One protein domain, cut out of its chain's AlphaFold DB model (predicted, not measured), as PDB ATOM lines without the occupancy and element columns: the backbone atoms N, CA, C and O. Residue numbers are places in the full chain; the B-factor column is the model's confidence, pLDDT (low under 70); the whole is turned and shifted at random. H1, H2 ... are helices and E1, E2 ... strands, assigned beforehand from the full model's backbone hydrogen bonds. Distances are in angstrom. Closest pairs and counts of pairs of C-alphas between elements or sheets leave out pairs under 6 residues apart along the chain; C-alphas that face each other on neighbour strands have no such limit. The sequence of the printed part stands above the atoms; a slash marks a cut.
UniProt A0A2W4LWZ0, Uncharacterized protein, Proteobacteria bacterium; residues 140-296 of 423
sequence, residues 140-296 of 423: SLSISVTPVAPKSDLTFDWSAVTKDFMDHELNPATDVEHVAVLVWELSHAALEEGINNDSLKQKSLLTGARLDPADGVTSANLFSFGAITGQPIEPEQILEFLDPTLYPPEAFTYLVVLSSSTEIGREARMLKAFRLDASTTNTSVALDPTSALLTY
ATOM      1  N   SER A 140     106.490  95.678 164.511       94.31
ATOM      2  CA  SER A 140     107.306  95.010 163.512       94.31
ATOM      3  C   SER A 140     106.693  95.244 162.142       94.31
ATOM      4  O   SER A 140     105.562  94.839 161.876       94.31
ATOM      5  N   LEU A 141     107.467  95.873 161.274       94.88
ATOM      6  CA  LEU A 141     107.228  96.023 159.855       94.88
ATOM      7  C   LEU A 141     107.918  94.872 159.119       94.88
ATOM      8  O   LEU A 141     109.119  94.656 159.297       94.88
ATOM      9  N   SER A 142     107.164  94.161 158.287       97.12
ATOM     10  CA  SER A 142     107.711  93.222 157.307       97.12
ATOM     11  C   SER A 142     107.454  93.739 155.899       97.12
ATOM     12  O   SER A 142     106.371  94.250 155.619       97.12
ATOM     13  N   ILE A 143     108.441  93.620 155.018       97.94
ATOM     14  CA  ILE A 143     108.429  94.152 153.660       97.94
ATOM     15  C   ILE A 143     108.649  92.992 152.689       97.94
ATOM     16  O   ILE A 143     109.677  92.325 152.689       97.94
ATOM     17  N   SER A 144     107.693  92.763 151.800       98.31
ATOM     18  CA  SER A 144     107.830  91.728 150.774       98.31
ATOM     19  C   SER A 144     108.881  92.095 149.713       98.31
ATOM     20  O   SER A 144     109.063  93.267 149.371       98.31
ATOM     21  N   VAL A 145     109.551  91.077 149.155       98.50
ATOM     22  CA  VAL A 145     110.618  91.236 148.151       98.50
ATOM     23  C   VAL A 145     110.189  90.682 146.792       98.50
ATOM     24  O   VAL A 145     109.846  89.503 146.682       98.50
ATOM     25  N   THR A 146     110.300  91.488 145.737       98.62
ATOM     26  CA  THR A 146     110.104  91.047 144.344       98.62
ATOM     27  C   THR A 146     111.451  90.803 143.644       98.62
ATOM     28  O   THR A 146     112.274  91.716 143.586       98.62
ATOM     29  N   PRO A 147     111.727  89.610 143.082       98.38
ATOM     30  CA  PRO A 147     112.897  89.411 142.228       98.38
ATOM     31  C   PRO A 147     112.693  90.084 140.862       98.38
ATOM     32  O   PRO A 147     111.648  89.903 140.227       98.38
ATOM     33  N   VAL A 148     113.699  90.821 140.393       98.69
ATOM     34  CA  VAL A 148     113.681  91.537 139.105       98.69
ATOM     35  C   VAL A 148     114.950  91.304 138.288       98.69
ATOM     36  O   VAL A 148     116.008  90.973 138.827       98.69
ATOM     37  N   ALA A 149     114.841  91.479 136.973       98.62
ATOM     38  CA  ALA A 149     115.936  91.314 136.036       98.62
ATOM     39  C   ALA A 149     116.969  92.445 136.219       98.62
ATOM     40  O   ALA A 149     116.594  93.622 136.253       98.62
ATOM     41  N   PRO A 150     118.273  92.129 136.304       98.44
ATOM     42  CA  PRO A 150     119.317  93.144 136.403       98.44
ATOM     43  C   PRO A 150     119.412  93.972 135.119       98.44
ATOM     44  O   PRO A 150     119.038  93.505 134.042       98.44
ATOM     45  N   LYS A 151     119.975  95.182 135.227       97.56
ATOM     46  CA  LYS A 151     120.246  96.082 134.090       97.56
ATOM     47  C   LYS A 151     119.058  96.247 133.126       97.56
ATOM     48  O   LYS A 151     119.231  96.211 131.908       97.56
ATOM     49  N   SER A 152     117.859  96.427 133.671       98.19
ATOM     50  CA  SER A 152     116.634  96.631 132.897       98.19
ATOM     51  C   SER A 152     115.892  97.889 133.348       98.19
ATOM     52  O   SER A 152     116.088  98.359 134.468       98.19
ATOM     53  N   ASP A 153     115.063  98.447 132.463       98.31
ATOM     54  CA  ASP A 153     114.125  99.512 132.824       98.31
ATOM     55  C   ASP A 153     112.954  98.882 133.586       98.31
ATOM     56  O   ASP A 153     112.152  98.139 133.012       98.31
ATOM     57  N   LEU A 154     112.924  99.098 134.900       98.62
ATOM     58  CA  LEU A 154     111.917  98.518 135.781       98.62
ATOM     59  C   LEU A 154     110.645  99.367 135.762       98.62
ATOM     60  O   LEU A 154     110.715 100.588 135.852       98.62
ATOM     61  N   THR A 155     109.482  98.729 135.720       98.81
ATOM     62  CA  THR A 155     108.184  99.385 135.892       98.81
ATOM     63  C   THR A 155     107.720  99.232 137.336       98.81
ATOM     64  O   THR A 155     107.567  98.112 137.825       98.81
ATOM     65  N   PHE A 156     107.455 100.348 138.005       98.75
ATOM     66  CA  PHE A 156     106.831 100.395 139.325       98.75
ATOM     67  C   PHE A 156     105.340 100.660 139.149       98.75
ATOM     68  O   PHE A 156     104.965 101.593 138.439       98.75
ATOM     69  N   ASP A 157     104.489  99.834 139.747       98.81
ATOM     70  CA  ASP A 157     103.030  99.944 139.643       98.81
ATOM     71  C   ASP A 157     102.426  99.964 141.044       98.81
ATOM     72  O   ASP A 157     102.551  98.992 141.785       98.81
ATOM     73  N   TRP A 158     101.799 101.078 141.413       98.69
ATOM     74  CA  TRP A 158     101.112 101.258 142.692       98.69
ATOM     75  C   TRP A 158      99.601 101.430 142.530       98.69
ATOM     76  O   TRP A 158      98.916 101.793 143.485       98.69
ATOM     77  N   SER A 159      99.051 101.127 141.352       98.69
ATOM     78  CA  SER A 159      97.613 101.246 141.070       98.69
ATOM     79  C   SER A 159      96.726 100.379 141.966       98.69
ATOM     80  O   SER A 159      95.545 100.685 142.134       98.69
ATOM     81  N   ALA A 160      97.284  99.322 142.562       98.56
ATOM     82  CA  ALA A 160      96.578  98.419 143.463       98.56
ATOM     83  C   ALA A 160      96.697  98.793 144.952       98.56
ATOM     84  O   ALA A 160      96.074  98.129 145.779       98.56
ATOM     85  N   VAL A 161      97.470  99.822 145.322       98.38
ATOM     86  CA  VAL A 161      97.645 100.242 146.723       98.38
ATOM     87  C   VAL A 161      96.410 101.019 147.178       98.38
ATOM     88  O   VAL A 161      96.384 102.240 147.129       98.38
ATOM     89  N   THR A 162      95.365 100.303 147.591       98.31
ATOM     90  CA  THR A 162      94.125 100.905 148.120       98.31
ATOM     91  C   THR A 162      94.179 101.173 149.620       98.31
ATOM     92  O   THR A 162      93.272 101.786 150.171       98.31
ATOM     93  N   LYS A 163      95.215 100.666 150.293       97.94
ATOM     94  CA  LYS A 163      95.477 100.901 151.706       97.94
ATOM     95  C   LYS A 163      96.962 101.093 151.956       97.94
ATOM     96  O   LYS A 163      97.785 100.483 151.267       97.94
ATOM     97  N   ASP A 164      97.283 101.928 152.934       96.69
ATOM     98  CA  ASP A 164      98.646 102.119 153.415       96.69
ATOM     99  C   ASP A 164      99.080 100.963 154.348       96.69
ATOM    100  O   ASP A 164      98.294 100.071 154.682       96.69
ATOM    101  N   PHE A 165     100.355 100.924 154.752       94.75
ATOM    102  CA  PHE A 165     100.855  99.861 155.640       94.75
ATOM    103  C   PHE A 165     100.323  99.962 157.081       94.75
ATOM    104  O   PHE A 165     100.629  99.086 157.890       94.75
ATOM    105  N   MET A 166      99.570 101.017 157.408       93.56
ATOM    106  CA  MET A 166      98.862 101.219 158.676       93.56
ATOM    107  C   MET A 166      97.374 100.819 158.584       93.56
ATOM    108  O   MET A 166      96.661 100.952 159.569       93.56
ATOM    109  N   ASP A 167      96.938 100.261 157.446       94.81
ATOM    110  CA  ASP A 167      95.555  99.866 157.122       94.81
ATOM    111  C   ASP A 167      94.580 101.035 156.870       94.81
ATOM    112  O   ASP A 167      93.372 100.809 156.735       94.81
ATOM    113  N   HIS A 168      95.084 102.264 156.707       94.81
ATOM    114  CA  HIS A 168      94.256 103.398 156.299       94.81
ATOM    115  C   HIS A 168      93.937 103.330 154.803       94.81
ATOM    116  O   HIS A 168      94.776 102.932 153.994       94.81
ATOM    117  N   GLU A 169      92.732 103.759 154.425       96.81
ATOM    118  CA  GLU A 169      92.339 103.890 153.019       96.81
ATOM    119  C   GLU A 169      93.247 104.884 152.285       96.81
ATOM    120  O   GLU A 169      93.584 105.948 152.806       96.81
ATOM    121  N   LEU A 170      93.624 104.531 151.056       97.19
ATOM    122  CA  LEU A 170      94.507 105.323 150.214       97.19
ATOM    123  C   LEU A 170      94.033 105.272 148.762       97.19
ATOM    124  O   LEU A 170      93.805 104.200 148.200       97.19
ATOM    125  N   ASN A 171      93.919 106.432 148.125       98.06
ATOM    126  CA  ASN A 171      93.708 106.533 146.691       98.06
ATOM    127  C   ASN A 171      95.062 106.699 145.975       98.06
ATOM    128  O   ASN A 171      95.645 107.785 146.005       98.06
ATOM    129  N   PRO A 172      95.555 105.674 145.253       97.88
ATOM    130  CA  PRO A 172      96.897 105.707 144.672       97.88
ATOM    131  C   PRO A 172      97.077 106.790 143.601       97.88
ATOM    132  O   PRO A 172      98.208 107.145 143.279       97.88
ATOM    133  N   ALA A 173      95.979 107.305 143.038       97.69
ATOM    134  CA  ALA A 173      95.981 108.320 141.990       97.69
ATOM    135  C   ALA A 173      96.062 109.765 142.511       97.69
ATOM    136  O   ALA A 173      96.418 110.653 141.735       97.69
ATOM    137  N   THR A 174      95.675 110.009 143.767       97.19
ATOM    138  CA  THR A 174      95.583 111.366 144.344       97.19
ATOM    139  C   THR A 174      96.391 111.540 145.615       97.19
ATOM    140  O   THR A 174      96.801 112.655 145.907       97.19
ATOM    141  N   ASP A 175      96.622 110.459 146.357       96.88
ATOM    142  CA  ASP A 175      97.211 110.532 147.694       96.88
ATOM    143  C   ASP A 175      98.702 110.170 147.679       96.88
ATOM    144  O   ASP A 175      99.382 110.318 148.691       96.88
ATOM    145  N   VAL A 176      99.223 109.675 146.548       97.44
ATOM    146  CA  VAL A 176     100.657 109.440 146.336       97.44
ATOM    147  C   VAL A 176     101.234 110.643 145.609       97.44
ATOM    148  O   VAL A 176     101.100 110.769 144.395       97.44
ATOM    149  N   GLU A 177     101.900 111.513 146.357       96.88
ATOM    150  CA  GLU A 177     102.571 112.701 145.822       96.88
ATOM    151  C   GLU A 177     104.025 112.424 145.434       96.88
ATOM    152  O   GLU A 177     104.638 113.205 144.705       96.88
ATOM    153  N   HIS A 178     104.598 111.322 145.929       96.19
ATOM    154  CA  HIS A 178     106.011 111.025 145.754       96.19
ATOM    155  C   HIS A 178     106.299 109.522 145.728       96.19
ATOM    156  O   HIS A 178     105.787 108.751 146.543       96.19
ATOM    157  N   VAL A 179     107.185 109.115 144.818       97.50
ATOM    158  CA  VAL A 179     107.706 107.750 144.701       97.50
ATOM    159  C   VAL A 179     109.229 107.799 144.704       97.50
ATOM    160  O   VAL A 179     109.843 108.407 143.828       97.50
ATOM    161  N   ALA A 180     109.855 107.125 145.664       96.88
ATOM    162  CA  ALA A 180     111.307 107.023 145.758       96.88
ATOM    163  C   ALA A 180     111.775 105.581 145.552       96.88
ATOM    164  O   ALA A 180     111.179 104.649 146.086       96.88
ATOM    165  N   VAL A 181     112.879 105.406 144.826       97.31
ATOM    166  CA  VAL A 181     113.620 104.145 144.719       97.31
ATOM    167  C   VAL A 181     114.964 104.341 145.399       97.31
ATOM    168  O   VAL A 181     115.745 105.199 144.997       97.31
ATOM    169  N   LEU A 182     115.235 103.561 146.437       96.62
ATOM    170  CA  LEU A 182     116.388 103.721 147.318       96.62
ATOM    171  C   LEU A 182     117.281 102.491 147.248       96.62
ATOM    172  O   LEU A 182     116.778 101.367 147.250       96.62
ATOM    173  N   VAL A 183     118.595 102.703 147.246       97.19
ATOM    174  CA  VAL A 183     119.594 101.629 147.247       97.19
ATOM    175  C   VAL A 183     120.311 101.621 148.589       97.19
ATOM    176  O   VAL A 183     121.039 102.559 148.917       97.19
ATOM    177  N   TRP A 184     120.114 100.558 149.360       97.38
ATOM    178  CA  TRP A 184     120.723 100.376 150.672       97.38
ATOM    179  C   TRP A 184     121.854  99.359 150.601       97.38
ATOM    180  O   TRP A 184     121.650  98.256 150.102       97.38
ATOM    181  N   GLU A 185     123.012  99.693 151.166       97.81
ATOM    182  CA  GLU A 185     124.110  98.763 151.458       97.81
ATOM    183  C   GLU A 185     123.787  97.961 152.731       97.81
ATOM    184  O   GLU A 185     124.451  98.056 153.765       97.81
ATOM    185  N   LEU A 186     122.668  97.238 152.677       97.62
ATOM    186  CA  LEU A 186     122.180  96.330 153.705       97.62
ATOM    187  C   LEU A 186     121.517  95.129 153.031       97.62
ATOM    188  O   LEU A 186     120.808  95.273 152.031       97.62
ATOM    189  N   SER A 187     121.671  93.947 153.627       97.81
ATOM    190  CA  SER A 187     120.802  92.817 153.297       97.81
ATOM    191  C   SER A 187     119.354  93.142 153.679       97.81
ATOM    192  O   SER A 187     119.105  93.973 154.553       97.81
ATOM    193  N   HIS A 188     118.390  92.458 153.065       97.06
ATOM    194  CA  HIS A 188     116.975  92.728 153.326       97.06
ATOM    195  C   HIS A 188     116.610  92.555 154.810       97.06
ATOM    196  O   HIS A 188     115.964  93.423 155.387       97.06
ATOM    197  N   ALA A 189     117.118  91.497 155.450       97.44
ATOM    198  CA  ALA A 189     116.911  91.264 156.877       97.44
ATOM    199  C   ALA A 189     117.523  92.378 157.749       97.44
ATOM    200  O   ALA A 189     116.898  92.812 158.711       97.44
ATOM    201  N   ALA A 190     118.715  92.876 157.397       97.06
ATOM    202  CA  ALA A 190     119.352  93.975 158.124       97.06
ATOM    203  C   ALA A 190     118.631  95.317 157.907       97.06
ATOM    204  O   ALA A 190     118.607  96.152 158.808       97.06
ATOM    205  N   LEU A 191     118.031  95.528 156.729       95.69
ATOM    206  CA  LEU A 191     117.174  96.683 156.465       95.69
ATOM    207  C   LEU A 191     115.905  96.626 157.326       95.69
ATOM    208  O   LEU A 191     115.610  97.603 158.007       95.69
ATOM    209  N   GLU A 192     115.182  95.502 157.336       94.94
ATOM    210  CA  GLU A 192     113.981  95.325 158.171       94.94
ATOM    211  C   GLU A 192     114.298  95.479 159.664       94.94
ATOM    212  O   GLU A 192     113.619  96.228 160.366       94.94
ATOM    213  N   GLU A 193     115.358  94.827 160.150       94.38
ATOM    214  CA  GLU A 193     115.839  94.991 161.525       94.38
ATOM    215  C   GLU A 193     116.182  96.458 161.814       94.38
ATOM    216  O   GLU A 193     115.799  97.007 162.848       94.38
ATOM    217  N   GLY A 194     116.860  97.114 160.871       92.12
ATOM    218  CA  GLY A 194     117.229  98.516 160.955       92.12
ATOM    219  C   GLY A 194     116.026  99.448 161.102       92.12
ATOM    220  O   GLY A 194     116.063 100.340 161.953       92.12
ATOM    221  N   ILE A 195     114.972  99.230 160.305       89.94
ATOM    222  CA  ILE A 195     113.713  99.989 160.361       89.94
ATOM    223  C   ILE A 195     113.010  99.744 161.699       89.94
ATOM    224  O   ILE A 195     112.687 100.697 162.408       89.94
ATOM    225  N   ASN A 196     112.829  98.478 162.080       88.69
ATOM    226  CA  ASN A 196     112.100  98.099 163.295       88.69
ATOM    227  C   ASN A 196     112.782  98.583 164.580       88.69
ATOM    228  O   ASN A 196     112.111  98.958 165.540       88.69
ATOM    229  N   ASN A 197     114.114  98.645 164.575       87.25
ATOM    230  CA  ASN A 197     114.900  99.099 165.717       87.25
ATOM    231  C   ASN A 197     115.255 100.591 165.679       87.25
ATOM    232  O   ASN A 197     115.996 101.031 166.558       87.25
ATOM    233  N   ASP A 198     114.750 101.375 164.716       84.38
ATOM    234  CA  ASP A 198     115.090 102.803 164.555       84.38
ATOM    235  C   ASP A 198     116.619 103.031 164.537       84.38
ATOM    236  O   ASP A 198     117.193 103.852 165.255       84.38
ATOM    237  N   SER A 199     117.321 102.183 163.782       88.38
ATOM    238  CA  SER A 199     118.785 102.089 163.826       88.38
ATOM    239  C   SER A 199     119.459 102.257 162.469       88.38
ATOM    240  O   SER A 199     120.697 102.275 162.413       88.38
ATOM    241  N   LEU A 200     118.678 102.461 161.398       89.56
ATOM    242  CA  LEU A 200     119.225 102.765 160.080       89.56
ATOM    243  C   LEU A 200     120.144 103.982 160.148       89.56
ATOM    244  O   LEU A 200     119.907 104.967 160.850       89.56
ATOM    245  N   LYS A 201     121.241 103.899 159.401       90.12
ATOM    246  CA  LYS A 201     122.221 104.975 159.296       90.12
ATOM    247  C   LYS A 201     122.226 105.476 157.869       90.12
ATOM    248  O   LYS A 201     122.301 104.684 156.938       90.12
ATOM    249  N   GLN A 202     122.249 106.793 157.707       88.50
ATOM    250  CA  GLN A 202     122.318 107.427 156.392       88.50
ATOM    251  C   GLN A 202     123.523 106.948 155.572       88.50
ATOM    252  O   GLN A 202     123.411 106.798 154.367       88.50
ATOM    253  N   LYS A 203     124.653 106.631 156.218       93.62
ATOM    254  CA  LYS A 203     125.836 106.075 155.538       93.62
ATOM    255  C   LYS A 203     125.582 104.745 154.813       93.62
ATOM    256  O   LYS A 203     126.406 104.358 154.001       93.62
ATOM    257  N   SER A 204     124.509 104.036 155.163       95.56
ATOM    258  CA  SER A 204     124.097 102.789 154.515       95.56
ATOM    259  C   SER A 204     123.145 103.032 153.343       95.56
ATOM    260  O   SER A 204     122.865 102.099 152.599       95.56
ATOM    261  N   LEU A 205     122.636 104.254 153.165       95.06
ATOM    262  CA  LEU A 205     121.901 104.651 151.970       95.06
ATOM    263  C   LEU A 205     122.915 105.113 150.923       95.06
ATOM    264  O   LEU A 205     123.545 106.158 151.080       95.06
ATOM    265  N   LEU A 206     123.074 104.330 149.860       95.31
ATOM    266  CA  LEU A 206     124.048 104.608 148.812       95.31
ATOM    267  C   LEU A 206     123.567 105.729 147.887       95.31
ATOM    268  O   LEU A 206     124.295 106.681 147.613       95.31
ATOM    269  N   THR A 207     122.348 105.590 147.372       95.12
ATOM    270  CA  THR A 207     121.744 106.531 146.425       95.12
ATOM    271  C   THR A 207     120.226 106.350 146.384       95.12
ATOM    272  O   THR A 207     119.678 105.414 146.976       95.12
ATOM    273  N   GLY A 208     119.549 107.222 145.643       94.56
ATOM    274  CA  GLY A 208     118.156 107.035 145.285       94.56
ATOM    275  C   GLY A 208     117.755 107.799 144.029       94.56
ATOM    276  O   GLY A 208     118.474 108.674 143.540       94.56
ATOM    277  N   ALA A 209     116.575 107.469 143.532       96.12
ATOM    278  CA  ALA A 209     115.881 108.175 142.472       96.12
ATOM    279  C   ALA A 209     114.477 108.538 142.963       96.12
ATOM    280  O   ALA A 209     113.927 107.856 143.830       96.12
ATOM    281  N   ARG A 210     113.904 109.613 142.429       95.94
ATOM    282  CA  ARG A 210     112.572 110.094 142.793       95.94
ATOM    283  C   ARG A 210     111.710 110.380 141.577       95.94
ATOM    284  O   ARG A 210     112.216 110.777 140.527       95.94
ATOM    285  N   LEU A 211     110.411 110.264 141.774       96.94
ATOM    286  CA  LEU A 211     109.378 110.678 140.850       96.94
ATOM    287  C   LEU A 211     108.267 111.364 141.643       96.94
ATOM    288  O   LEU A 211     107.777 110.805 142.622       96.94
ATOM    289  N   ASP A 212     107.851 112.532 141.170       96.75
ATOM    290  CA  ASP A 212     106.644 113.211 141.633       96.75
ATOM    291  C   ASP A 212     105.571 112.954 140.553       96.75
ATOM    292  O   ASP A 212     105.636 113.561 139.476       96.75
ATOM    293  N   PRO A 213     104.681 111.957 140.728       96.25
ATOM    294  CA  PRO A 213     103.728 111.570 139.695       96.25
ATOM    295  C   PRO A 213     102.760 112.713 139.369       96.25
ATOM    296  O   PRO A 213     102.300 113.437 140.245       96.25
ATOM    297  N   ALA A 214     102.430 112.863 138.086       94.69
ATOM    298  CA  ALA A 214     101.345 113.749 137.673       94.69
ATOM    299  C   ALA A 214      99.980 113.169 138.086       94.69
ATOM    300  O   ALA A 214      99.853 111.954 138.250       94.69
ATOM    301  N   ASP A 215      98.954 114.019 138.168       91.62
ATOM    302  CA  ASP A 215      97.593 113.626 138.552       91.62
ATOM    303  C   ASP A 215      97.120 112.353 137.831       91.62
ATOM    304  O   ASP A 215      97.085 112.277 136.597       91.62
ATOM    305  N   GLY A 216      96.725 111.343 138.610       94.56
ATOM    306  CA  GLY A 216      96.197 110.083 138.090       94.56
ATOM    307  C   GLY A 216      97.239 109.061 137.630       94.56
ATOM    308  O   GLY A 216      96.857 107.942 137.279       94.56
ATOM    309  N   VAL A 217      98.532 109.396 137.628       98.06
ATOM    310  CA  VAL A 217      99.600 108.445 137.293       98.06
ATOM    311  C   VAL A 217      99.818 107.491 138.463       98.06
ATOM    312  O   VAL A 217     100.165 107.903 139.562       98.06
ATOM    313  N   THR A 218      99.646 106.194 138.202       98.50
ATOM    314  CA  THR A 218      99.811 105.123 139.201       98.50
ATOM    315  C   THR A 218     100.866 104.082 138.830       98.50
ATOM    316  O   THR A 218     101.000 103.051 139.485       98.50
ATOM    317  N   SER A 219     101.623 104.337 137.764       98.69
ATOM    318  CA  SER A 219     102.745 103.505 137.354       98.69
ATOM    319  C   SER A 219     103.762 104.318 136.562       98.69
ATOM    320  O   SER A 219     103.396 105.248 135.838       98.69
ATOM    321  N   ALA A 220     105.038 103.963 136.687       98.56
ATOM    322  CA  ALA A 220     106.125 104.626 135.988       98.56
ATOM    323  C   ALA A 220     107.322 103.697 135.756       98.56
ATOM    324  O   ALA A 220     107.588 102.785 136.539       98.56
ATOM    325  N   ASN A 221     108.066 103.966 134.685       98.56
ATOM    326  CA  ASN A 221     109.333 103.294 134.405       98.56
ATOM    327  C   ASN A 221     110.478 103.977 135.149       98.56
ATOM    328  O   ASN A 221     110.465 105.197 135.320       98.56
ATOM    329  N   LEU A 222     111.494 103.216 135.532       98.19
ATOM    330  CA  LEU A 222     112.647 103.695 136.281       98.19
ATOM    331  C   LEU A 222     113.369 104.847 135.568       98.19
ATOM    332  O   LEU A 222     113.782 105.797 136.222       98.19
ATOM    333  N   PHE A 223     113.452 104.830 134.236       98.06
ATOM    334  CA  PHE A 223     114.066 105.928 133.473       98.06
ATOM    335  C   PHE A 223     113.280 107.245 133.486       98.06
ATOM    336  O   PHE A 223     113.791 108.262 133.026       98.06
ATOM    337  N   SER A 224     112.049 107.257 134.004       97.25
ATOM    338  CA  SER A 224     111.310 108.504 134.245       97.25
ATOM    339  C   SER A 224     111.655 109.166 135.583       97.25
ATOM    340  O   SER A 224     111.253 110.305 135.816       97.25
ATOM    341  N   PHE A 225     112.401 108.479 136.453       97.38
ATOM    342  CA  PHE A 225     112.810 109.014 137.745       97.38
ATOM    343  C   PHE A 225     113.995 109.971 137.569       97.38
ATOM    344  O   PHE A 225     114.932 109.713 136.815       97.38
ATOM    345  N   GLY A 226     113.968 111.072 138.313       96.56
ATOM    346  CA  GLY A 226     115.111 111.964 138.480       96.56
ATOM    347  C   GLY A 226     115.951 111.587 139.699       96.56
ATOM    348  O   GLY A 226     115.574 110.754 140.522       96.56
ATOM    349  N   ALA A 227     117.091 112.244 139.864       94.25
ATOM    350  CA  ALA A 227     117.870 112.211 141.090       94.25
ATOM    351  C   ALA A 227     117.038 112.762 142.247       94.25
ATOM    352  O   ALA A 227     116.162 113.599 142.042       94.25
ATOM    353  N   ILE A 228     117.369 112.373 143.480       89.12
ATOM    354  CA  ILE A 228     116.772 112.928 144.713       89.12
ATOM    355  C   ILE A 228     116.780 114.473 144.719       89.12
ATOM    356  O   ILE A 228     115.883 115.096 145.278       89.12
ATOM    357  N   THR A 229     117.748 115.102 144.045       88.44
ATOM    358  CA  THR A 229     117.869 116.564 143.878       88.44
ATOM    359  C   THR A 229     116.981 117.161 142.774       88.44
ATOM    360  O   THR A 229     117.009 118.369 142.550       88.44
ATOM    361  N   GLY A 230     116.220 116.336 142.054       87.69
ATOM    362  CA  GLY A 230     115.345 116.718 140.943       87.69
ATOM    363  C   GLY A 230     116.013 116.796 139.573       87.69
ATOM    364  O   GLY A 230     115.339 117.118 138.600       87.69
ATOM    365  N   GLN A 231     117.315 116.521 139.470       92.88
ATOM    366  CA  GLN A 231     118.002 116.516 138.177       92.88
ATOM    367  C   GLN A 231     117.667 115.250 137.377       92.88
ATOM    368  O   GLN A 231     117.537 114.188 137.982       92.88
ATOM    369  N   PRO A 232     117.566 115.317 136.040       94.81
ATOM    370  CA  PRO A 232     117.484 114.116 135.214       94.81
ATOM    371  C   PRO A 232     118.676 113.184 135.471       94.81
ATOM    372  O   PRO A 232     119.789 113.659 135.714       94.81
ATOM    373  N   ILE A 233     118.447 111.873 135.407       94.88
ATOM    374  CA  ILE A 233     119.513 110.868 135.435       94.88
ATOM    375  C   ILE A 233     119.544 110.193 134.067       94.88
ATOM    376  O   ILE A 233     118.500 109.789 133.555       94.88
ATOM    377  N   GLU A 234     120.729 110.055 133.478       96.88
ATOM    378  CA  GLU A 234     120.865 109.306 132.229       96.88
ATOM    379  C   GLU A 234     120.628 107.805 132.488       96.88
ATOM    380  O   GLU A 234     121.107 107.280 133.505       96.88
ATOM    381  N   PRO A 235     119.934 107.078 131.591       96.50
ATOM    382  CA  PRO A 235     119.616 105.662 131.782       96.50
ATOM    383  C   PRO A 235     120.821 104.802 132.173       96.50
ATOM    384  O   PRO A 235     120.728 103.967 133.074       96.50
ATOM    385  N   GLU A 236     121.979 105.033 131.555       96.88
ATOM    386  CA  GLU A 236     123.207 104.281 131.821       96.88
ATOM    387  C   GLU A 236     123.692 104.434 133.268       96.88
ATOM    388  O   GLU A 236     124.214 103.473 133.833       96.88
ATOM    389  N   GLN A 237     123.486 105.603 133.883       95.56
ATOM    390  CA  GLN A 237     123.870 105.851 135.273       95.56
ATOM    391  C   GLN A 237     122.970 105.079 136.243       95.56
ATOM    392  O   GLN A 237     123.458 104.531 137.228       95.56
ATOM    393  N   ILE A 238     121.661 104.996 135.966       95.00
ATOM    394  CA  ILE A 238     120.745 104.199 136.797       95.00
ATOM    395  C   ILE A 238     121.043 102.704 136.644       95.00
ATOM    396  O   ILE A 238     121.070 101.970 137.633       95.00
ATOM    397  N   LEU A 239     121.288 102.244 135.414       97.25
ATOM    398  CA  LEU A 239     121.554 100.835 135.129       97.25
ATOM    399  C   LEU A 239     122.818 100.308 135.820       97.25
ATOM    400  O   LEU A 239     122.880  99.112 136.113       97.25
ATOM    401  N   GLU A 240     123.798 101.167 136.114       97.31
ATOM    402  CA  GLU A 240     124.974 100.804 136.911       97.31
ATOM    403  C   GLU A 240     124.575 100.342 138.321       97.31
ATOM    404  O   GLU A 240     125.067  99.317 138.791       97.31
ATOM    405  N   PHE A 241     123.601 101.010 138.952       97.06
ATOM    406  CA  PHE A 241     123.056 100.605 140.253       97.06
ATOM    407  C   PHE A 241     122.243  99.311 140.207       97.06
ATOM    408  O   PHE A 241     121.984  98.734 141.258       97.06
ATOM    409  N   LEU A 242     121.875  98.820 139.019       97.88
ATOM    410  CA  LEU A 242     121.211  97.528 138.816       97.88
ATOM    411  C   LEU A 242     122.173  96.440 138.299       97.88
ATOM    412  O   LEU A 242     121.732  95.463 137.684       97.88
ATOM    413  N   ASP A 243     123.483  96.605 138.515       98.06
ATOM    414  CA  ASP A 243     124.502  95.598 138.219       98.06
ATOM    415  C   ASP A 243     124.790  94.712 139.448       98.06
ATOM    416  O   ASP A 243     125.449  95.167 140.385       98.06
ATOM    417  N   PRO A 244     124.398  93.423 139.445       97.75
ATOM    418  CA  PRO A 244     124.624  92.530 140.581       97.75
ATOM    419  C   PRO A 244     126.108  92.199 140.812       97.75
ATOM    420  O   PRO A 244     126.446  91.607 141.832       97.75
ATOM    421  N   THR A 245     127.004  92.545 139.879       98.00
ATOM    422  CA  THR A 245     128.456  92.397 140.075       98.00
ATOM    423  C   THR A 245     129.063  93.543 140.885       98.00
ATOM    424  O   THR A 245     130.062  93.328 141.569       98.00
ATOM    425  N   LEU A 246     128.457  94.735 140.825       97.75
ATOM    426  CA  LEU A 246     128.850  95.908 141.612       97.75
ATOM    427  C   LEU A 246     128.073  95.981 142.930       97.75
ATOM    428  O   LEU A 246     128.646  96.337 143.957       97.75
ATOM    429  N   TYR A 247     126.797  95.589 142.896       97.62
ATOM    430  CA  TYR A 247     125.863  95.639 144.019       97.62
ATOM    431  C   TYR A 247     125.246  94.252 144.258       97.62
ATOM    432  O   TYR A 247     124.135  93.971 143.795       97.62
ATOM    433  N   PRO A 248     125.969  93.341 144.937       97.94
ATOM    434  CA  PRO A 248     125.510  91.972 145.145       97.94
ATOM    435  C   PRO A 248     124.187  91.915 145.936       97.94
ATOM    436  O   PRO A 248     124.099  92.532 147.003       97.94
ATOM    437  N   PRO A 249     123.161  91.171 145.475       96.62
ATOM    438  CA  PRO A 249     121.833  91.135 146.111       96.62
ATOM    439  C   PRO A 249     121.805  90.634 147.563       96.62
ATOM    440  O   PRO A 249     120.826  90.846 148.273       96.62
ATOM    441  N   GLU A 250     122.843  89.932 148.017       96.88
ATOM    442  CA  GLU A 250     122.995  89.500 149.408       96.88
ATOM    443  C   GLU A 250     123.422  90.631 150.356       96.88
ATOM    444  O   GLU A 250     123.197  90.533 151.565       96.88
ATOM    445  N   ALA A 251     124.031  91.690 149.818       97.88
ATOM    446  CA  ALA A 251     124.565  92.825 150.565       97.88
ATOM    447  C   ALA A 251     123.791  94.126 150.312       97.88
ATOM    448  O   ALA A 251     123.929  95.060 151.097       97.88
ATOM    449  N   PHE A 252     122.984  94.181 149.248       98.06
ATOM    450  CA  PHE A 252     122.211  95.356 148.865       98.06
ATOM    451  C   PHE A 252     120.716  95.063 148.782       98.06
ATOM    452  O   PHE A 252     120.291  94.023 148.277       98.06
ATOM    453  N   THR A 253     119.913  96.028 149.225       97.62
ATOM    454  CA  THR A 253     118.452  95.988 149.131       97.62
ATOM    455  C   THR A 253     117.956  97.230 148.421       97.62
ATOM    456  O   THR A 253     118.357  98.347 148.748       97.62
ATOM    457  N   TYR A 254     117.044  97.031 147.479       98.25
ATOM    458  CA  TYR A 254     116.363  98.116 146.798       98.25
ATOM    459  C   TYR A 254     114.978  98.278 147.402       98.25
ATOM    460  O   TYR A 254     114.264  97.291 147.586       98.25
ATOM    461  N   LEU A 255     114.604  99.512 147.718       98.12
ATOM    462  CA  LEU A 255     113.353  99.828 148.390       98.12
ATOM    463  C   LEU A 255     112.591 100.884 147.597       98.12
ATOM    464  O   LEU A 255     113.110 101.971 147.360       98.12
ATOM    465  N   VAL A 256     111.361 100.566 147.214       98.06
ATOM    466  CA  VAL A 256     110.393 101.529 146.693       98.06
ATOM    467  C   VAL A 256     109.584 102.060 147.865       98.06
ATOM    468  O   VAL A 256     109.101 101.270 148.680       98.06
ATOM    469  N   VAL A 257     109.437 103.378 147.948       97.56
ATOM    470  CA  VAL A 257     108.661 104.066 148.982       97.56
ATOM    471  C   VAL A 257     107.633 104.961 148.302       97.56
ATOM    472  O   VAL A 257     108.010 105.821 147.507       97.56
ATOM    473  N   LEU A 258     106.353 104.761 148.619       97.75
ATOM    474  CA  LEU A 258     105.270 105.679 148.254       97.75
ATOM    475  C   LEU A 258     105.031 106.640 149.412       97.75
ATOM    476  O   LEU A 258     105.017 106.198 150.561       97.75
ATOM    477  N   SER A 259     104.816 107.918 149.122       96.62
ATOM    478  CA  SER A 259     104.587 108.960 150.122       96.62
ATOM    479  C   SER A 259     103.465 109.909 149.698       96.62
ATOM    480  O   SER A 259     103.301 110.180 148.507       96.62
ATOM    481  N   SER A 260     102.724 110.427 150.682       95.56
ATOM    482  CA  SER A 260     101.734 111.507 150.503       95.56
ATOM    483  C   SER A 260     102.314 112.911 150.633       95.56
ATOM    484  O   SER A 260     101.575 113.881 150.576       95.56
ATOM    485  N   SER A 261     103.628 113.018 150.803       91.88
ATOM    486  CA  SER A 261     104.347 114.280 150.858       91.88
ATOM    487  C   SER A 261     105.413 114.332 149.773       91.88
ATOM    488  O   SER A 261     106.161 113.370 149.568       91.88
ATOM    489  N   THR A 262     105.545 115.498 149.146       88.50
ATOM    490  CA  THR A 262     106.688 115.844 148.283       88.50
ATOM    491  C   THR A 262     108.020 115.964 149.041       88.50
ATOM    492  O   THR A 262     109.091 115.977 148.424       88.50
ATOM    493  N   GLU A 263     108.000 116.032 150.379       85.62
ATOM    494  CA  GLU A 263     109.215 115.973 151.191       85.62
ATOM    495  C   GLU A 263     109.709 114.528 151.328       85.62
ATOM    496  O   GLU A 263     109.042 113.647 151.872       85.62
ATOM    497  N   ILE A 264     110.935 114.288 150.862       80.06
ATOM    498  CA  ILE A 264     111.523 112.950 150.814       80.06
ATOM    499  C   ILE A 264     111.619 112.353 152.220       80.06
ATOM    500  O   ILE A 264     112.274 112.889 153.116       80.06
ATOM    501  N   GLY A 265     111.004 111.183 152.375       76.50
ATOM    502  CA  GLY A 265     110.973 110.437 153.624       76.50
ATOM    503  C   GLY A 265     110.044 110.992 154.676       76.50
ATOM    504  O   GLY A 265     110.219 110.603 155.818       76.50
ATOM    505  N   ARG A 266     109.104 111.869 154.330       83.69
ATOM    506  CA  ARG A 266     107.913 112.095 155.147       83.69
ATOM    507  C   ARG A 266     106.769 111.244 154.633       83.69
ATOM    508  O   ARG A 266     106.787 110.847 153.480       83.69
ATOM    509  N   GLU A 267     105.793 110.988 155.496       89.25
ATOM    510  CA  GLU A 267     104.475 110.451 155.133       89.25
ATOM    511  C   GLU A 267     104.528 109.214 154.235       89.25
ATOM    512  O   GLU A 267     103.737 109.086 153.298       89.25
ATOM    513  N   ALA A 268     105.455 108.291 154.514       93.94
ATOM    514  CA  ALA A 268     105.502 107.053 153.753       93.94
ATOM    515  C   ALA A 268     104.197 106.278 153.968       93.94
ATOM    516  O   ALA A 268     103.786 106.045 155.100       93.94
ATOM    517  N   ARG A 269     103.568 105.852 152.879       95.69
ATOM    518  CA  ARG A 269     102.302 105.112 152.879       95.69
ATOM    519  C   ARG A 269     102.479 103.645 152.539       95.69
ATOM    520  O   ARG A 269     101.746 102.794 153.024       95.69
ATOM    521  N   MET A 270     103.462 103.312 151.711       97.62
ATOM    522  CA  MET A 270     103.720 101.926 151.336       97.62
ATOM    523  C   MET A 270     105.193 101.716 151.038       97.62
ATOM    524  O   MET A 270     105.868 102.616 150.530       97.62
ATOM    525  N   LEU A 271     105.680 100.514 151.335       97.81
ATOM    526  CA  LEU A 271     107.034 100.093 151.015       97.81
ATOM    527  C   LEU A 271     107.000  98.772 150.252       97.81
ATOM    528  O   LEU A 271     106.175  97.900 150.520       97.81
ATOM    529  N   LYS A 272     107.932  98.606 149.317       98.44
ATOM    530  CA  LYS A 272     108.163  97.337 148.624       98.44
ATOM    531  C   LYS A 272     109.647  97.160 148.390       98.44
ATOM    532  O   LYS A 272     110.292  98.043 147.828       98.44
ATOM    533  N   ALA A 273     110.191  96.019 148.787       98.38
ATOM    534  CA  ALA A 273     111.560  95.683 148.453       98.38
ATOM    535  C   ALA A 273     111.613  94.960 147.102       98.38
ATOM    536  O   ALA A 273     110.697  94.229 146.709       98.38
ATOM    537  N   PHE A 274     112.721  95.118 146.392       98.62
ATOM    538  CA  PHE A 274     113.056  94.263 145.263       98.62
ATOM    539  C   PHE A 274     114.530  93.880 145.300       98.62
ATOM    540  O   PHE A 274     115.355  94.523 145.953       98.62
ATOM    541  N   ARG A 275     114.855  92.780 144.624       97.50
ATOM    542  CA  ARG A 275     116.222  92.262 144.535       97.50
ATOM    543  C   ARG A 275     116.553  91.895 143.103       97.50
ATOM    544  O   ARG A 275     115.695  91.377 142.387       97.50
ATOM    545  N   LEU A 276     117.801  92.108 142.708       98.25
ATOM    546  CA  LEU A 276     118.269  91.670 141.401       98.25
ATOM    547  C   LEU A 276     118.411  90.147 141.392       98.25
ATOM    548  O   LEU A 276     118.965  89.556 142.319       98.25
ATOM    549  N   ASP A 277     117.929  89.516 140.333       98.06
ATOM    550  CA  ASP A 277     118.029  88.080 140.122       98.06
ATOM    551  C   ASP A 277     118.316  87.819 138.640       98.06
ATOM    552  O   ASP A 277     117.473  88.015 137.770       98.06
ATOM    553  N   ALA A 278     119.532  87.374 138.323       97.31
ATOM    554  CA  ALA A 278     119.935  87.125 136.938       97.31
ATOM    555  C   ALA A 278     119.155  85.975 136.263       97.31
ATOM    556  O   ALA A 278     119.260  85.802 135.049       97.31
ATOM    557  N   SER A 279     118.398  85.178 137.028       97.69
ATOM    558  CA  SER A 279     117.566  84.093 136.502       97.69
ATOM    559  C   SER A 279     116.146  84.524 136.123       97.69
ATOM    560  O   SER A 279     115.465  83.781 135.413       97.69
ATOM    561  N   THR A 280     115.696  85.709 136.556       98.44
ATOM    562  CA  THR A 280     114.364  86.223 136.217       98.44
ATOM    563  C   THR A 280     114.404  87.166 135.017       98.44
ATOM    564  O   THR A 280     115.370  87.891 134.794       98.44
ATOM    565  N   THR A 281     113.313  87.189 134.255       98.25
ATOM    566  CA  THR A 281     113.045  88.194 133.213       98.25
ATOM    567  C   THR A 281     112.019  89.229 133.673       98.25
ATOM    568  O   THR A 281     111.527  90.004 132.858       98.25
ATOM    569  N   ASN A 282     111.623  89.197 134.948       98.56
ATOM    570  CA  ASN A 282     110.640  90.120 135.493       98.56
ATOM    571  C   ASN A 282     111.204  91.545 135.530       98.56
ATOM    572  O   ASN A 282     112.207  91.789 136.191       98.56
ATOM    573  N   THR A 283     110.534  92.487 134.879       98.56
ATOM    574  CA  THR A 283     110.880  93.915 134.914       98.56
ATOM    575  C   THR A 283     109.830  94.741 135.655       98.56
ATOM    576  O   THR A 283     109.825  95.957 135.540       98.56
ATOM    577  N   SER A 284     108.912  94.108 136.391       98.69
ATOM    578  CA  SER A 284     107.822  94.785 137.097       98.69
ATOM    579  C   SER A 284     107.948  94.627 138.612       98.69
ATOM    580  O   SER A 284     108.223  93.538 139.131       98.69
ATOM    581  N   VAL A 285     107.717  95.728 139.324       98.69
ATOM    582  CA  VAL A 285     107.586  95.803 140.778       98.69
ATOM    583  C   VAL A 285     106.195  96.354 141.083       98.69
ATOM    584  O   VAL A 285     105.985  97.565 141.124       98.69
ATOM    585  N   ALA A 286     105.238  95.448 141.274       98.69
ATOM    586  CA  ALA A 286     103.892  95.798 141.710       98.69
ATOM    587  C   ALA A 286     103.838  95.985 143.237       98.69
ATOM    588  O   ALA A 286     104.393  95.173 143.992       98.69
ATOM    589  N   LEU A 287     103.163  97.050 143.660       98.69
ATOM    590  CA  LEU A 287     102.820  97.369 145.036       98.69
ATOM    591  C   LEU A 287     101.315  97.174 145.243       98.69
ATOM    592  O   LEU A 287     100.496  97.487 144.383       98.69
ATOM    593  N   ASP A 288     100.970  96.663 146.415       98.56
ATOM    594  CA  ASP A 288      99.615  96.366 146.870       98.56
ATOM    595  C   ASP A 288      99.558  96.492 148.411       98.56
ATOM    596  O   ASP A 288     100.608  96.661 149.042       98.56
ATOM    597  N   PRO A 289      98.379  96.379 149.052       98.19
ATOM    598  CA  PRO A 289      98.252  96.500 150.508       98.19
ATOM    599  C   PRO A 289      99.015  95.445 151.323       98.19
ATOM    600  O   PRO A 289      99.137  95.574 152.534       98.19
ATOM    601  N   THR A 290      99.523  94.383 150.692       97.75
ATOM    602  CA  THR A 290     100.326  93.339 151.352       97.75
ATOM    603  C   THR A 290     101.829  93.551 151.175       97.75
ATOM    604  O   THR A 290     102.640  92.745 151.635       97.75
ATOM    605  N   SER A 291     102.221  94.631 150.495       98.31
ATOM    606  CA  SER A 291     103.613  94.897 150.149       98.31
ATOM    607  C   SER A 291     104.480  95.183 151.368       98.31
ATOM    608  O   SER A 291     105.610  94.685 151.419       98.31
ATOM    609  N   ALA A 292     103.919  95.876 152.357       97.19
ATOM    610  CA  ALA A 292     104.464  96.003 153.695       97.19
ATOM    611  C   ALA A 292     103.350  95.800 154.728       97.19
ATOM    612  O   ALA A 292     102.249  96.316 154.562       97.19
ATOM    613  N   LEU A 293     103.644  95.053 155.790       95.50
ATOM    614  CA  LEU A 293     102.708  94.765 156.872       95.50
ATOM    615  C   LEU A 293     103.280  95.292 158.184       95.50
ATOM    616  O   LEU A 293     104.304  94.792 158.655       95.50
ATOM    617  N   LEU A 294     102.603  96.273 158.779       95.38
ATOM    618  CA  LEU A 294     102.869  96.707 160.143       95.38
ATOM    619  C   LEU A 294     102.057  95.849 161.111       95.38
ATOM    620  O   LEU A 294     100.831  95.809 161.075       95.38
ATOM    621  N   THR A 295     102.754  95.181 162.017       95.00
ATOM    622  CA  THR A 295     102.153  94.594 163.215       95.00
ATOM    623  C   THR A 295     102.554  95.444 164.405       95.00
ATOM    624  O   THR A 295     103.696  95.897 164.479       95.00
ATOM    625  N   TYR A 296     101.632  95.686 165.328       95.44
ATOM    626  CA  TYR A 296     101.926  96.466 166.521       95.44
ATOM    627  C   TYR A 296     101.148  95.958 167.727       95.44
ATOM    628  O   TYR A 296     100.141  95.258 167.607       95.44
TER     629      TYR A 296
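This is residues 140 to 296 of the 423 residues of an uncharacterized protein of Proteobacteria bacterium (UniProt A0A2W4LWZ0). A strongly twisted sheet of five strands, E2 E8 E7 E4 E5, and a small sheet of three short strands, E6 E3 E9, lie face to face as a sandwich. H1 lies over E7 on the face of the large sheet away from the small one, H2 only grazes the large sheet near E5, and E1 and E10, at the two ends of the printed part, pair as a ribbon next to H1. The printed part has 157 residues with two named helices and ten named strands in the order E1 E2 E3 E4 H1 E5 E6 H2 E7 E8 E9 E10; the class is mixed, helices and strands, with 68 residues, under half, in named elements. Both sheets of the sandwich are mixed, and E1 with E10 is antiparallel. The whole is compact, with a radius of gyration of the C-alphas of 14.5 A and spans of 40 by 34 by 29 A.

E7, residues 253 to 259, and E8, residues 268 to 276, form an antiparallel hairpin, with N 256 and O 272 2.8 A apart, within hydrogen-bond range. E4, residues 178 to 184, is antiparallel to E7, with N 182 and O 255 at 2.8 A, and to E5, residues 205 to 211, with N 181 and O 209 at 2.8 A. At the other edge E2, residues 145 to 148, is parallel to E8, with N 146 and O 273 at 2.9 A. In the small sheet E3, residues 155 to 157, is antiparallel to E6, residues 219 to 221, with N 156 and O 220 at 2.8 A, and parallel to E9, residues 284 to 286, with N 285 and O 155 at 2.8 A. The strands of the two sheets stand at 44 degrees. H1, residues 188 to 196, is on the large sheet at a height of 10.1 A and runs along the strands, at 25 degrees to E7 on the local plane. H2, residues 235 to 241, only grazes that sheet with residues 238 to 241. E1, residues 140 to 143, runs on into E2 at 17 degrees and is antiparallel to E10, residues 292 to 296, with N 142 and O 293 at 3.0 A. The closest C-alphas of E1 and H1, those of Ser 140 and Asn 196, are 5.7 A apart. Every O i to N i+4 pair is within range in H1, and 2 of 3 in H2.

E8 is 23.5 A long, E7 19.0 A, E4 18.8 A, E5 17.8 A, E10 13.1 A and H1 12.3 A. E1 begins at C-alpha 140 (107.306, 95.010, 163.512), E8 begins at C-alpha 268 (105.502, 107.053, 153.753), and E10 ends at C-alpha 296 (101.926, 96.466, 166.521).

The C-alphas farthest apart, those of Glu 236 and Tyr 296, are 41.4 A apart. The long links are E3 to E4, E6 to H2 and H2 to E7. The printed part has no cut, and no printed residue is under 70 in pLDDT.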